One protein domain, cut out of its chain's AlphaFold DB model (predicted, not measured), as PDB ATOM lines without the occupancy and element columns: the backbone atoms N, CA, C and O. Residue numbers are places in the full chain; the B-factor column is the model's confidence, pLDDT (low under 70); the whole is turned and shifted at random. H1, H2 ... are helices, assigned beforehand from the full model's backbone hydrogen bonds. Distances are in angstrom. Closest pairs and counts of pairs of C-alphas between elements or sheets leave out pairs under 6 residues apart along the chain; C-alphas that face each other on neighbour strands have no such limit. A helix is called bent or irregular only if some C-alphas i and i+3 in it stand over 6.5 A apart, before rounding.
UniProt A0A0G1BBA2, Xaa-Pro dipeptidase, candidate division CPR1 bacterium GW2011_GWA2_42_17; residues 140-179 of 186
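AT A GLANCE: This is residues 140 to 179 of the 186 residues of the protein "Xaa-Pro dipeptidase" of candidate division CPR1 bacterium GW2011_GWA2_42_17 (UniProt A0A0G1BBA2). One long helix, H1, sticks out as an arm with residues 140 to 158, and after residue 162 the backbone turns back in a hook that holds two short helices of four residues each, H2 and H3. The hook is loosely formed, for no two helices clearly touch, and H1 makes most of the length. The printed part has 40 residues with three named helices, in the order H1, H2, H3, and no named strand; the class is all helix. It is only just loose, close to extended, with a radius of gyration of the C-alphas of 13.3 A and spans of 42 by 19 by 13 A.

HOW THE PARTS SIT: H1, residues 140 to 162, is close to but not clearly touching H2, residues 169 to 172; their closest C-alphas, those of Glu 162 and Leu 172, are 7.6 A apart. H2 is close to but not clearly touching H3, residues 174 to 177, with the closest C-alphas, those of Lys 170 and His 176, 7.2 A apart. H1 and H3 are apart. In H1, 17 of 19 O i to N i+4 pairs are within hydrogen-bond range; H2 and H3 are too short for such a pair, and each has its one O i to N i+3 pair within range.

IN THESE COORDINATES: H1 begins at C-alpha 140, (-63.607, -66.286, 7.847), and ends 34.1 A away at C-alpha 162, (-39.625, -45.294, 20.047). It is only just irregular: C-alphas 158 and 161 are 6.9 A apart. H2 and H3 each measure 5.0 A from first to last C-alpha, and H3 ends at C-alpha 177, (-45.042, -40.857, 11.493).

THE WHOLE: The two C-alphas farthest apart, those of His 140 and Asp 166, are 42.5 A apart. The printed part has no cut. The link from H1 to H2 is short, with 6 residues, and that from H2 to H3 is tight, with 1. The mean pLDDT of the printed part is 87.2; residues 175 to 179 are under 70.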
ATOM      1  N   HIS A 140     -64.339 -67.319   8.578       91.69
ATOM      2  CA  HIS A 140     -63.607 -66.286   7.847       91.69
ATOM      3  C   HIS A 140     -63.416 -65.043   8.719       91.69
ATOM      4  O   HIS A 140     -62.304 -64.535   8.805       91.69
ATOM      5  N   GLU A 141     -64.460 -64.607   9.427       93.81
ATOM      6  CA  GLU A 141     -64.384 -63.493  10.378       93.81
ATOM      7  C   GLU A 141     -63.349 -63.758  11.478       93.81
ATOM      8  O   GLU A 141     -62.535 -62.886  11.774       93.81
ATOM      9  N   ILE A 142     -63.327 -64.966  12.051       96.44
ATOM     10  CA  ILE A 142     -62.337 -65.342  13.073       96.44
ATOM     11  C   ILE A 142     -60.914 -65.284  12.508       96.44
ATOM     12  O   ILE A 142     -60.023 -64.747  13.165       96.44
ATOM     13  N   THR A 143     -60.684 -65.816  11.305       97.56
ATOM     14  CA  THR A 143     -59.364 -65.768  10.660       97.56
ATOM     15  C   THR A 143     -58.912 -64.329  10.416       97.56
ATOM     16  O   THR A 143     -57.783 -63.981  10.763       97.56
ATOM     17  N   SER A 144     -59.793 -63.469   9.897       95.38
ATOM     18  CA  SER A 144     -59.491 -62.049   9.684       95.38
ATOM     19  C   SER A 144     -59.184 -61.321  10.994       95.38
ATOM     20  O   SER A 144     -58.221 -60.561  11.057       95.38
ATOM     21  N   LEU A 145     -59.946 -61.588  12.061       96.81
ATOM     22  CA  LEU A 145     -59.697 -61.015  13.388       96.81
ATOM     23  C   LEU A 145     -58.338 -61.444  13.953       96.81
ATOM     24  O   LEU A 145     -57.604 -60.604  14.468       96.81
ATOM     25  N   LYS A 146     -57.974 -62.727  13.820       98.19
ATOM     26  CA  LYS A 146     -56.653 -63.224  14.233       98.19
ATOM     27  C   LYS A 146     -55.531 -62.522  13.477       98.19
ATOM     28  O   LYS A 146     -54.572 -62.082  14.103       98.19
ATOM     29  N   LYS A 147     -55.669 -62.368  12.156       97.88
ATOM     30  CA  LYS A 147     -54.644 -61.697  11.350       97.88
ATOM     31  C   LYS A 147     -54.514 -60.214  11.700       97.88
ATOM     32  O   LYS A 147     -53.403 -59.706  11.792       97.88
ATOM     33  N   ALA A 148     -55.632 -59.530  11.939       96.75
ATOM     34  CA  ALA A 148     -55.621 -58.142  12.391       96.75
ATOM     35  C   ALA A 148     -54.910 -57.989  13.747       96.75
ATOM     36  O   ALA A 148     -54.086 -57.089  13.903       96.75
ATOM     37  N   ALA A 149     -55.180 -58.891  14.698       98.00
ATOM     38  CA  ALA A 149     -54.506 -58.905  15.995       98.00
ATOM     39  C   ALA A 149     -52.996 -59.150  15.851       98.00
ATOM     40  O   ALA A 149     -52.207 -58.422  16.443       98.00
ATOM     41  N   GLU A 150     -52.590 -60.107  15.012       97.56
ATOM     42  CA  GLU A 150     -51.179 -60.386  14.714       97.56
ATOM     43  C   GLU A 150     -50.459 -59.143  14.164       97.56
ATOM     44  O   GLU A 150     -49.409 -58.759  14.676       97.56
ATOM     45  N   ILE A 151     -51.048 -58.469  13.169       95.06
ATOM     46  CA  ILE A 151     -50.487 -57.239  12.586       95.06
ATOM     47  C   ILE A 151     -50.372 -56.139  13.647       95.06
ATOM     48  O   ILE A 151     -49.332 -55.487  13.740       95.06
ATOM     49  N   ALA A 152     -51.412 -55.944  14.462       94.06
ATOM     50  CA  ALA A 152     -51.405 -54.946  15.527       94.06
ATOM     51  C   ALA A 152     -50.322 -55.234  16.581       94.06
ATOM     52  O   ALA A 152     -49.594 -54.323  16.970       94.06
ATOM     53  N   SER A 153     -50.161 -56.494  16.995       96.06
ATOM     54  CA  SER A 153     -49.112 -56.912  17.931       96.06
ATOM     55  C   SER A 153     -47.713 -56.691  17.361       96.06
ATOM     56  O   SER A 153     -46.854 -56.148  18.051       96.06
ATOM     57  N   LEU A 154     -47.480 -57.049  16.095       94.38
ATOM     58  CA  LEU A 154     -46.197 -56.812  15.428       94.38
ATOM     59  C   LEU A 154     -45.888 -55.315  15.311       94.38
ATOM     60  O   LEU A 154     -44.760 -54.898  15.575       94.38
ATOM     61  N   ALA A 155     -46.882 -54.502  14.946       90.00
ATOM     62  CA  ALA A 155     -46.737 -53.051  14.889       90.00
ATOM     63  C   ALA A 155     -46.408 -52.464  16.269       90.00
ATOM     64  O   ALA A 155     -45.523 -51.619  16.376       90.00
ATOM     65  N   PHE A 156     -47.060 -52.954  17.325       90.25
ATOM     66  CA  PHE A 156     -46.806 -52.522  18.695       90.25
ATOM     67  C   PHE A 156     -45.392 -52.880  19.169       90.25
ATOM     68  O   PHE A 156     -44.693 -52.022  19.698       90.25
ATOM     69  N   ILE A 157     -44.924 -54.107  18.916       93.81
ATOM     70  CA  ILE A 157     -43.557 -54.524  19.269       93.81
ATOM     71  C   ILE A 157     -42.516 -53.641  18.571       93.81
ATOM     72  O   ILE A 157     -41.557 -53.208  19.204       93.81
ATOM     73  N   LYS A 158     -42.721 -53.326  17.284       88.62
ATOM     74  CA  LYS A 158     -41.837 -52.419  16.529       88.62
ATOM     75  C   LYS A 158     -41.895 -50.973  17.030       88.62
ATOM     76  O   LYS A 158     -40.901 -50.268  16.930       88.62
ATOM     77  N   PHE A 159     -43.043 -50.548  17.553       87.56
ATOM     78  CA  PHE A 159     -43.276 -49.211  18.097       87.56
ATOM     79  C   PHE A 159     -42.603 -48.988  19.462       87.56
ATOM     80  O   PHE A 159     -42.153 -47.877  19.732       87.56
ATOM     81  N   LEU A 160     -42.510 -50.021  20.314       90.44
ATOM     82  CA  LEU A 160     -42.023 -49.911  21.700       90.44
ATOM     83  C   LEU A 160     -40.676 -49.172  21.869       90.44
ATOM     84  O   LEU A 160     -40.608 -48.312  22.746       90.44
ATOM     85  N   PRO A 161     -39.628 -49.423  21.056       89.94
ATOM     86  CA  PRO A 161     -38.339 -48.735  21.199       89.94
ATOM     87  C   PRO A 161     -38.391 -47.217  20.968       89.94
ATOM     88  O   PRO A 161     -37.459 -46.498  21.329       89.94
ATOM     89  N   GLU A 162     -39.453 -46.718  20.334       87.50
ATOM     90  CA  GLU A 162     -39.625 -45.294  20.047       87.50
ATOM     91  C   GLU A 162     -40.249 -44.524  21.218       87.50
ATOM     92  O   GLU A 162     -40.212 -43.294  21.226       87.50
ATOM     93  N   VAL A 163     -40.811 -45.219  22.211       90.75
ATOM     94  CA  VAL A 163     -41.424 -44.592  23.387       90.75
ATOM     95  C   VAL A 163     -40.329 -44.176  24.367       90.75
ATOM     96  O   VAL A 163     -39.685 -45.016  24.993       90.75
ATOM     97  N   LYS A 164     -40.117 -42.866  24.502       90.94
ATOM     98  CA  LYS A 164     -39.107 -42.262  25.382       90.94
ATOM     99  C   LYS A 164     -39.719 -41.103  26.166       90.94
ATOM    100  O   LYS A 164     -40.697 -40.509  25.719       90.94
ATOM    101  N   ALA A 165     -39.145 -40.791  27.328       91.88
ATOM    102  CA  ALA A 165     -39.686 -39.794  28.260       91.88
ATOM    103  C   ALA A 165     -39.793 -38.373  27.668       91.88
ATOM    104  O   ALA A 165     -40.601 -37.575  28.129       91.88
ATOM    105  N   ASP A 166     -38.992 -38.062  26.651       91.62
ATOM    106  CA  ASP A 166     -38.920 -36.768  25.970       91.62
ATOM    107  C   ASP A 166     -39.818 -36.666  24.722       91.62
ATOM    108  O   ASP A 166     -39.880 -35.613  24.085       91.62
ATOM    109  N   VAL A 167     -40.548 -37.730  24.366       87.81
ATOM    110  CA  VAL A 167     -41.399 -37.765  23.170       87.81
ATOM    111  C   VAL A 167     -42.872 -37.670  23.560       87.81
ATOM    112  O   VAL A 167     -43.389 -38.487  24.318       87.81
ATOM    113  N   SER A 168     -43.589 -36.692  22.999       90.38
ATOM    114  CA  SER A 168     -45.032 -36.560  23.236       90.38
ATOM    115  C   SER A 168     -45.848 -37.634  22.506       90.38
ATOM    116  O   SER A 168     -45.501 -38.069  21.407       90.38
ATOM    117  N   GLU A 169     -47.006 -37.994  23.063       89.56
ATOM    118  CA  GLU A 169     -47.948 -38.947  22.451       89.56
ATOM    119  C   GLU A 169     -48.322 -38.562  21.011       89.56
ATOM    120  O   GLU A 169     -48.415 -39.411  20.125       89.56
ATOM    121  N   LYS A 170     -48.468 -37.257  20.744       88.06
ATOM    122  CA  LYS A 170     -48.767 -36.733  19.406       88.06
ATOM    123  C   LYS A 170     -47.654 -37.043  18.402       88.06
ATOM    124  O   LYS A 170     -47.958 -37.402  17.268       88.06
ATOM    125  N   MET A 171     -46.386 -36.946  18.809       83.75
ATOM    126  CA  MET A 171     -45.240 -37.302  17.959       83.75
ATOM    127  C   MET A 171     -45.168 -38.809  17.697       83.75
ATOM    128  O   MET A 171     -44.741 -39.235  16.625       83.75
ATOM    129  N   LEU A 172     -45.641 -39.615  18.647       83.62
ATOM    130  CA  LEU A 172     -45.738 -41.065  18.514       83.62
ATOM    131  C   LEU A 172     -46.938 -41.509  17.660       83.62
ATOM    132  O   LEU A 172     -46.941 -42.639  17.174       83.62
ATOM    133  N   ALA A 173     -47.936 -40.656  17.426       84.06
ATOM    134  CA  ALA A 173     -49.133 -41.027  16.680       84.06
ATOM    135  C   ALA A 173     -48.831 -41.363  15.198       84.06
ATOM    136  O   ALA A 173     -48.042 -40.666  14.548       84.06
ATOM    137  N   PRO A 174     -49.521 -42.354  14.595       70.88
ATOM    138  CA  PRO A 174     -49.288 -42.765  13.206       70.88
ATOM    139  C   PRO A 174     -49.349 -41.621  12.182       70.88
ATOM    140  O   PRO A 174     -48.551 -41.594  11.250       70.88
ATOM    141  N   ALA A 175     -50.245 -40.647  12.376       62.44
ATOM    142  CA  ALA A 175     -50.431 -39.505  11.472       62.44
ATOM    143  C   ALA A 175     -49.218 -38.553  11.410       62.44
ATOM    144  O   ALA A 175     -49.031 -37.857  10.413       62.44
ATOM    145  N   HIS A 176     -48.393 -38.524  12.461       59.81
ATOM    146  CA  HIS A 176     -47.132 -37.782  12.478       59.81
ATOM    147  C   HIS A 176     -45.973 -38.610  11.916       59.81
ATOM    148  O   HIS A 176     -45.054 -38.053  11.318       59.81
ATOM    149  N   ARG A 177     -46.053 -39.941  12.026       62.00
ATOM    150  CA  ARG A 177     -45.042 -40.857  11.493       62.00
ATOM    151  C   ARG A 177     -45.132 -41.036   9.977       62.00
ATOM    152  O   ARG A 177     -44.097 -41.133   9.325       62.00
ATOM    153  N   THR A 178     -46.329 -41.043   9.384       54.28
ATOM    154  CA  THR A 178     -46.529 -41.328   7.946       54.28
ATOM    155  C   THR A 178     -45.880 -40.327   6.988       54.28
ATOM    156  O   THR A 178     -45.629 -40.689   5.843       54.28
ATOM    157  N   LYS A 179     -45.518 -39.117   7.436       48.62
ATOM    158  CA  LYS A 179     -44.697 -38.187   6.636       48.62
ATOM    159  C   LYS A 179     -43.258 -38.684   6.406       48.62
ATOM    160  O   LYS A 179     -42.632 -38.245   5.450       48.62
TER     161      LYS A 179